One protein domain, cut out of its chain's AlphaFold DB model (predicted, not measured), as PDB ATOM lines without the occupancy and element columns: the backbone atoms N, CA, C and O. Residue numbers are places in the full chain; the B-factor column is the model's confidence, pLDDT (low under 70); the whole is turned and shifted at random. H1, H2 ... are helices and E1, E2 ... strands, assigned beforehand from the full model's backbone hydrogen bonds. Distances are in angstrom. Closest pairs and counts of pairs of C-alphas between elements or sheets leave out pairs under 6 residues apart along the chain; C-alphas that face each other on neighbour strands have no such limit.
ATOM      1  N   ILE A  14      82.770 102.338  -5.448       95.06
ATOM      2  CA  ILE A  14      81.816 103.449  -5.456       95.06
ATOM      3  C   ILE A  14      82.560 104.671  -4.936       95.06
ATOM      4  O   ILE A  14      83.139 104.609  -3.852       95.06
ATOM      5  N   ASN A  15      82.567 105.749  -5.714       93.56
ATOM      6  CA  ASN A  15      83.079 107.035  -5.262       93.56
ATOM      7  C   ASN A  15      81.962 107.752  -4.495       93.56
ATOM      8  O   ASN A  15      80.899 108.000  -5.064       93.56
ATOM      9  N   SER A  16      82.171 108.027  -3.210       93.19
ATOM     10  CA  SER A  16      81.259 108.832  -2.397       93.19
ATOM     11  C   SER A  16      81.971 110.059  -1.845       93.19
ATOM     12  O   SER A  16      83.191 110.188  -1.928       93.19
ATOM     13  N   GLU A  17      81.209 110.953  -1.222       93.00
ATOM     14  CA  GLU A  17      81.740 112.142  -0.541       93.00
ATOM     15  C   GLU A  17      82.775 111.804   0.550       93.00
ATOM     16  O   GLU A  17      83.618 112.627   0.889       93.00
ATOM     17  N   GLN A  18      82.748 110.574   1.072       92.12
ATOM     18  CA  GLN A  18      83.664 110.067   2.099       92.12
ATOM     19  C   GLN A  18      84.850 109.285   1.501       92.12
ATOM     20  O   GLN A  18      85.644 108.693   2.234       92.12
ATOM     21  N   GLY A  19      84.978 109.265   0.170       94.12
ATOM     22  CA  GLY A  19      86.029 108.572  -0.567       94.12
ATOM     23  C   GLY A  19      85.572 107.264  -1.218       94.12
ATOM     24  O   GLY A  19      84.396 107.035  -1.499       94.12
ATOM     25  N   TRP A  20      86.533 106.387  -1.515       95.25
ATOM     26  CA  TRP A  20      86.271 105.148  -2.249       95.25
ATOM     27  C   TRP A  20      85.747 104.030  -1.347       95.25
ATOM     28  O   TRP A  20      86.488 103.447  -0.554       95.25
ATOM     29  N   MET A  21      84.497 103.638  -1.566       96.19
ATOM     30  CA  MET A  21      83.863 102.498  -0.904       96.19
ATOM     31  C   MET A  21      83.929 101.227  -1.765       96.19
ATOM     32  O   MET A  21      84.189 101.267  -2.973       96.19
ATOM     33  N   ARG A  22      83.719 100.063  -1.136       94.94
ATOM     34  CA  ARG A  22      83.700  98.749  -1.799       94.94
ATOM     35  C   ARG A  22      82.318  98.114  -1.680       94.94
ATOM     36  O   ARG A  22      81.829  97.924  -0.573       94.94
ATOM     37  N   ARG A  23      81.744  97.697  -2.808       94.56
ATOM     38  CA  ARG A  23      80.586  96.801  -2.838       94.56
ATOM     39  C   ARG A  23      81.053  95.355  -2.662       94.56
ATOM     40  O   ARG A  23      82.031  94.941  -3.293       94.56
ATOM     41  N   ALA A  24      80.378  94.595  -1.800       93.62
ATOM     42  CA  ALA A  24      80.609  93.159  -1.686       93.62
ATOM     43  C   ALA A  24      80.248  92.485  -3.017       93.62
ATOM     44  O   ALA A  24      79.188  92.742  -3.582       93.62
ATOM     45  N   MET A  25      81.161  91.672  -3.543       92.81
ATOM     46  CA  MET A  25      80.968  90.952  -4.794       92.81
ATOM     47  C   MET A  25      81.725  89.634  -4.737       92.81
ATOM     48  O   MET A  25      82.882  89.604  -4.310       92.81
ATOM     49  N   VAL A  26      81.056  88.575  -5.177       91.56
ATOM     50  CA  VAL A  26      81.565  87.205  -5.247       91.56
ATOM     51  C   VAL A  26      81.439  86.699  -6.680       91.56
ATOM     52  O   VAL A  26      80.595  87.181  -7.437       91.56
ATOM     53  N   SER A  27      82.311  85.775  -7.079       91.88
ATOM     54  CA  SER A  27      82.221  85.134  -8.392       91.88
ATOM     55  C   SER A  27      81.208  83.985  -8.366       91.88
ATOM     56  O   SER A  27      80.863  83.473  -7.300       91.88
ATOM     57  N   ALA A  28      80.772  83.536  -9.546       91.31
ATOM     58  CA  ALA A  28      79.965  82.321  -9.666       91.31
ATOM     59  C   ALA A  28      80.700  81.092  -9.096       91.31
ATOM     60  O   ALA A  28      80.082  80.285  -8.415       91.31
ATOM     61  N   LEU A  29      82.025  80.996  -9.281       92.69
ATOM     62  CA  LEU A  29      82.841  79.925  -8.692       92.69
ATOM     63  C   LEU A  29      82.724  79.905  -7.166       92.69
ATOM     64  O   LEU A  29      82.506  78.850  -6.582       92.69
ATOM     65  N   THR A  30      82.786  81.075  -6.521       92.06
ATOM     66  CA  THR A  30      82.602  81.182  -5.069       92.06
ATOM     67  C   THR A  30      81.200  80.755  -4.638       92.06
ATOM     68  O   THR A  30      81.068  80.091  -3.617       92.06
ATOM     69  N   ILE A  31      80.165  81.108  -5.405       91.19
ATOM     70  CA  ILE A  31      78.777  80.725  -5.102       91.19
ATOM     71  C   ILE A  31      78.583  79.206  -5.208       91.19
ATOM     72  O   ILE A  31      77.889  78.623  -4.385       91.19
ATOM     73  N   ILE A  32      79.208  78.565  -6.198       90.88
ATOM     74  CA  ILE A  32      79.079  77.119  -6.446       90.88
ATOM     75  C   ILE A  32      80.081  76.311  -5.594       90.88
ATOM     76  O   ILE A  32      79.953  75.097  -5.467       90.88
ATOM     77  N   GLY A  33      81.052  76.975  -4.960       90.38
ATOM     78  CA  GLY A  33      82.076  76.334  -4.131       90.38
ATOM     79  C   GLY A  33      83.167  75.628  -4.940       90.38
ATOM     80  O   GLY A  33      83.747  74.661  -4.454       90.38
ATOM     81  N   LEU A  34      83.433  76.094  -6.161       91.56
ATOM     82  CA  LEU A  34      84.412  75.503  -7.075       91.56
ATOM     83  C   LEU A  34      85.737  76.262  -7.064       91.56
ATOM     84  O   LEU A  34      85.778  77.482  -6.878       91.56
ATOM     85  N   ASP A  35      86.817  75.529  -7.330       88.06
ATOM     86  CA  ASP A  35      88.121  76.119  -7.628       88.06
ATOM     87  C   ASP A  35      88.226  76.608  -9.090       88.06
ATOM     88  O   ASP A  35      87.329  76.418  -9.916       88.06
ATOM     89  N   GLU A  36      89.336  77.274  -9.418       85.06
ATOM     90  CA  GLU A  36      89.556  77.882 -10.737       85.06
ATOM     91  C   GLU A  36      89.618  76.862 -11.889       85.06
ATOM     92  O   GLU A  36      89.211  77.181 -13.007       85.06
ATOM     93  N   LEU A  37      90.100  75.640 -11.642       87.62
ATOM     94  CA  LEU A  37      90.257  74.608 -12.674       87.62
ATOM     95  C   LEU A  37      88.949  73.843 -12.914       87.62
ATOM     96  O   LEU A  37      88.710  73.341 -14.015       87.62
ATOM     97  N   GLN A  38      88.085  73.791 -11.904       85.56
ATOM     98  CA  GLN A  38      86.789  73.119 -11.959       85.56
ATOM     99  C   GLN A  38      85.718  73.908 -12.718       85.56
ATOM    100  O   GLN A  38      84.756  73.318 -13.209       85.56
ATOM    101  N   GLY A  39      85.902  75.221 -12.894       81.12
ATOM    102  CA  GLY A  39      84.942  76.093 -13.578       81.12
ATOM    103  C   GLY A  39      84.608  75.690 -15.018       81.12
ATOM    104  O   GLY A  39      83.575  76.089 -15.539       81.12
ATOM    105  N   ARG A  40      85.442  74.873 -15.672       83.88
ATOM    106  CA  ARG A  40      85.156  74.349 -17.017       83.88
ATOM    107  C   ARG A  40      84.055  73.283 -17.032       83.88
ATOM    108  O   ARG A  40      83.462  73.052 -18.082       83.88
ATOM    109  N   TYR A  41      83.821  72.619 -15.905       84.19
ATOM    110  CA  TYR A  41      82.892  71.494 -15.803       84.19
ATOM    111  C   TYR A  41      81.514  71.895 -15.281       84.19
ATOM    112  O   TYR A  41      80.612  71.063 -15.287       84.19
ATOM    113  N   VAL A  42      81.345  73.148 -14.853       89.56
ATOM    114  CA  VAL A  42      80.077  73.637 -14.311       89.56
ATOM    115  C   VAL A  42      79.138  74.076 -15.424       89.56
ATOM    116  O   VAL A  42      79.544  74.759 -16.371       89.56
ATOM    117  N   SER A  43      77.866  73.705 -15.310       91.50
ATOM    118  CA  SER A  43      76.848  74.125 -16.270       91.50
ATOM    119  C   SER A  43      76.168  75.432 -15.842       91.50
ATOM    120  O   SER A  43      76.086  75.783 -14.661       91.50
ATOM    121  N   TYR A  44      75.611  76.166 -16.809       92.69
ATOM    122  CA  TYR A  44      74.763  77.325 -16.503       92.69
ATOM    123  C   TYR A  44      73.475  76.934 -15.769       92.69
ATOM    124  O   TYR A  44      72.918  77.757 -15.044       92.69
ATOM    125  N   GLU A  45      73.009  75.695 -15.934       94.12
ATOM    126  CA  GLU A  45      71.871  75.155 -15.192       94.12
ATOM    127  C   GLU A  45      72.202  75.037 -13.698       94.12
ATOM    128  O   GLU A  45      71.439  75.519 -12.860       94.12
ATOM    129  N   GLU A  46      73.363  74.472 -13.359       93.31
ATOM    130  CA  GLU A  46      73.828  74.354 -11.973       93.31
ATOM    131  C   GLU A  46      73.975  75.726 -11.318       93.31
ATOM    132  O   GLU A  46      73.498  75.945 -10.200       93.31
ATOM    133  N   PHE A  47      74.552  76.692 -12.039       94.94
ATOM    134  CA  PHE A  47      74.632  78.062 -11.544       94.94
ATOM    135  C   PHE A  47      73.243  78.692 -11.360       94.94
ATOM    136  O   PHE A  47      72.979  79.322 -10.335       94.94
ATOM    137  N   ALA A  48      72.323  78.483 -12.306       95.88
ATOM    138  CA  ALA A  48      70.952  78.973 -12.209       95.88
ATOM    139  C   ALA A  48      70.213  78.398 -10.990       95.88
ATOM    140  O   ALA A  48      69.446  79.121 -10.353       95.88
ATOM    141  N   MET A  49      70.449  77.132 -10.628       95.94
ATOM    142  CA  MET A  49      69.893  76.544  -9.404       95.94
ATOM    143  C   MET A  49      70.392  77.262  -8.145       95.94
ATOM    144  O   MET A  49      69.582  77.589  -7.277       95.94
ATOM    145  N   GLN A  50      71.686  77.587  -8.069       95.31
ATOM    146  CA  GLN A  50      72.232  78.345  -6.937       95.31
ATOM    147  C   GLN A  50      71.661  79.766  -6.865       95.31
ATOM    148  O   GLN A  50      71.257  80.217  -5.794       95.31
ATOM    149  N   VAL A  51      71.539  80.454  -8.007       95.38
ATOM    150  CA  VAL A  51      70.911  81.787  -8.071       95.38
ATOM    151  C   VAL A  51      69.458  81.730  -7.589       95.38
ATOM    152  O   VAL A  51      69.047  82.587  -6.813       95.38
ATOM    153  N   ARG A  52      68.682  80.704  -7.969       95.56
ATOM    154  CA  ARG A  52      67.298  80.525  -7.482       95.56
ATOM    155  C   ARG A  52      67.212  80.410  -5.965       95.56
ATOM    156  O   ARG A  52      66.263  80.931  -5.390       95.56
ATOM    157  N   ALA A  53      68.158  79.704  -5.348       94.56
ATOM    158  CA  ALA A  53      68.146  79.436  -3.915       94.56
ATOM    159  C   ALA A  53      68.672  80.614  -3.078       94.56
ATOM    160  O   ALA A  53      68.146  80.875  -2.000       94.56
ATOM    161  N   ALA A  54      69.710  81.307  -3.556       89.19
ATOM    162  CA  ALA A  54      70.447  82.294  -2.766       89.19
ATOM    163  C   ALA A  54      70.099  83.759  -3.082       89.19
ATOM    164  O   ALA A  54      70.379  84.641  -2.270       89.19
ATOM    165  N   SER A  55      69.528  84.044  -4.256       93.56
ATOM    166  CA  SER A  55      69.237  85.416  -4.680       93.56
ATOM    167  C   SER A  55      67.997  85.987  -3.996       93.56
ATOM    168  O   SER A  55      66.990  85.303  -3.820       93.56
ATOM    169  N   SER A  56      68.034  87.285  -3.687       96.19
ATOM    170  CA  SER A  56      66.852  88.043  -3.265       96.19
ATOM    171  C   SER A  56      65.927  88.410  -4.436       96.19
ATOM    172  O   SER A  56      64.762  88.737  -4.210       96.19
ATOM    173  N   THR A  57      66.410  88.343  -5.683       97.12
ATOM    174  CA  THR A  57      65.671  88.704  -6.908       97.12
ATOM    175  C   THR A  57      65.892  87.692  -8.051       97.12
ATOM    176  O   THR A  57      66.205  88.074  -9.186       97.12
ATOM    177  N   PRO A  58      65.655  86.385  -7.820       96.62
ATOM    178  CA  PRO A  58      66.106  85.314  -8.713       96.62
ATOM    179  C   PRO A  58      65.540  85.412 -10.135       96.62
ATOM    180  O   PRO A  58      66.244  85.138 -11.100       96.62
ATOM    181  N   ALA A  59      64.284  85.838 -10.310       97.50
ATOM    182  CA  ALA A  59      63.681  85.951 -11.641       97.50
ATOM    183  C   ALA A  59      64.387  86.991 -12.533       97.50
ATOM    184  O   ALA A  59      64.583  86.751 -13.726       97.50
ATOM    185  N   ALA A  60      64.777  88.132 -11.957       98.12
ATOM    186  CA  ALA A  60      65.465  89.192 -12.687       98.12
ATOM    187  C   ALA A  60      66.902  88.778 -13.030       98.12
ATOM    188  O   ALA A  60      67.331  88.936 -14.171       98.12
ATOM    189  N   GLU A  61      67.619  88.182 -12.074       96.88
ATOM    190  CA  GLU A  61      68.998  87.732 -12.286       96.88
ATOM    191  C   GLU A  61      69.099  86.566 -13.278       96.88
ATOM    192  O   GLU A  61      70.001  86.548 -14.111       96.88
ATOM    193  N   LEU A  62      68.152  85.623 -13.264       97.31
ATOM    194  CA  LEU A  62      68.114  84.535 -14.249       97.31
ATOM    195  C   LEU A  62      67.794  85.032 -15.657       97.31
ATOM    196  O   LEU A  62      68.325  84.497 -16.628       97.31
ATOM    197  N   ARG A  63      66.937  86.052 -15.787       97.69
ATOM    198  CA  ARG A  63      66.679  86.685 -17.084       97.69
ATOM    199  C   ARG A  63      67.961  87.297 -17.641       97.69
ATOM    200  O   ARG A  63      68.281  87.062 -18.801       97.69
ATOM    201  N   GLU A  64      68.697  88.023 -16.805       96.88
ATOM    202  CA  GLU A  64      69.990  88.606 -17.164       96.88
ATOM    203  C   GLU A  64      71.020  87.525 -17.530       96.88
ATOM    204  O   GLU A  64      71.701  87.648 -18.548       96.88
ATOM    205  N   LEU A  65      71.102  86.434 -16.759       95.50
ATOM    206  CA  LEU A  65      71.970  85.295 -17.073       95.50
ATOM    207  C   LEU A  65      71.658  84.724 -18.464       95.50
ATOM    208  O   LEU A  65      72.565  84.587 -19.282       95.50
ATOM    209  N   SER A  66      70.384  84.457 -18.759       95.31
ATOM    210  CA  SER A  66      69.956  83.966 -20.073       95.31
ATOM    211  C   SER A  66      70.294  84.950 -21.195       95.31
ATOM    212  O   SER A  66      70.804  84.539 -22.233       95.31
ATOM    213  N   SER A  67      70.072  86.251 -20.989       96.75
ATOM    214  CA  SER A  67      70.430  87.285 -21.968       96.75
ATOM    215  C   SER A  67      71.934  87.326 -22.253       96.75
ATOM    216  O   SER A  67      72.326  87.459 -23.410       96.75
ATOM    217  N   ARG A  68      72.782  87.161 -21.229       95.12
ATOM    218  CA  ARG A  68      74.245  87.102 -21.394       95.12
ATOM    219  C   ARG A  68      74.695  85.867 -22.155       95.12
ATOM    220  O   ARG A  68      75.572  85.979 -23.002       95.12
ATOM    221  N   ILE A  69      74.090  84.714 -21.874       94.12
ATOM    222  CA  ILE A  69      74.377  83.475 -22.603       94.12
ATOM    223  C   ILE A  69      74.035  83.665 -24.085       94.12
ATOM    224  O   ILE A  69      74.886  83.418 -24.931       94.12
ATOM    225  N   CYS A  70      72.844  84.183 -24.401       96.12
ATOM    226  CA  CYS A  70      72.435  84.435 -25.785       96.12
ATOM    227  C   CYS A  70      73.273  85.499 -26.506       96.12
ATOM    228  O   CYS A  70      73.285  85.496 -27.725       96.12
ATOM    229  N   PHE A  71      73.922  86.424 -25.793       95.75
ATOM    230  CA  PHE A  71      74.831  87.404 -26.400       95.75
ATOM    231  C   PHE A  71      76.204  86.805 -26.744       95.75
ATOM    232  O   PHE A  71      76.886  87.293 -27.639       95.75
ATOM    233  N   ILE A  72      76.635  85.791 -25.988       86.19
ATOM    234  CA  ILE A  72      77.907  85.089 -26.211       86.19
ATOM    235  C   ILE A  72      77.785  84.079 -27.367       86.19
ATOM    236  O   ILE A  72      78.799  83.770 -27.995       86.19
ATOM    237  N   PHE A  73      76.573  83.577 -27.628       64.38
ATOM    238  CA  PHE A  73      76.234  82.760 -28.798       64.38
ATOM    239  C   PHE A  73      76.020  83.611 -30.054       64.38
ATOM    240  O   PHE A  73      76.461  83.146 -31.129       64.38
TER     241      PHE A  73
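AT A GLANCE: This is residues 14 to 73 of the 73 residues of an uncharacterized protein of Sulfitobacter litoralis (UniProt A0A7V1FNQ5). A small hairpin of two strands, E1 and E2, lies at the far end of an arm that reaches away from a little body of three helices, and the arm makes much of the length. In the body H2 and H3 form a helical hairpin, the short H1 packs on H2, and a long loop joins H1 to H2. The printed part has 60 residues, with two named strands and three named helices in the order E1, E2, H1, H2, H3; the two-stranded sheet, E1 - E2, is antiparallel, and the class is mostly helix. The whole is loose, with a radius of gyration of the C-alphas of 14.5 A, and its outline is elongated, spanning 42 by 26 by 25 A.

HOW THE PARTS SIT: The printed part begins with E1, residues 14 to 16, whose antiparallel neighbour is E2, residues 19 to 22, with 147 degrees between their directions. They form a hairpin, with N 14 and O 21 at 3.0 A and N 21 and O 14 at 2.8 A, both within hydrogen-bond range. H1, residues 28 to 32, touches H2, residues 44 to 54; their closest C-alphas are those of Ile 32 and Phe 47, 6.8 A apart. H2 touches H3, residues 58 to 72, and the two form a helical hairpin, running opposite ways at a shallow tilt of 22 degrees. H3 touches H2 with residues 58 to 62 alone; the closest C-alphas of the two are those of Arg 52 and Pro 58, 5.1 A apart. H1 and H3 are apart, and E1 is apart from H1, H2 and H3. E2 is apart from H2 and H3. In H1, H2 and H3 every O i to N i+4 pair is within hydrogen-bond range.

IN THESE COORDINATES: E1 runs from Ile 14, C-alpha at (81.816, 103.449, -5.456), to Ser 16. E2, Gly 19 to Arg 22, measures 10.2 A from first to last C-alpha. H1, Ala 28 to Ile 32, begins with its C-alpha at (79.965, 82.321, -9.666). H2, Tyr 44 to Ala 54, is 15.2 A long. H3, Pro 58 to Ile 72, is the longest helix at 21.1 A, ending with C-alpha 72 at (77.907, 85.089, -26.211).

THE WHOLE: The two C-alphas farthest apart are those of Glu 17 and Tyr 41, 43.4 A. Residues 15 to 21, of which 19 to 21 belong to E2, stand free. The link from H1 to H2 is long, with 11 residues; those from E1 to E2, E2 to H1 and H2 to H3 are tight. The printed part has no cut and ends at residue 73, the chain's last. The mean pLDDT of the printed part is 92.5, and residue 73 is under 70.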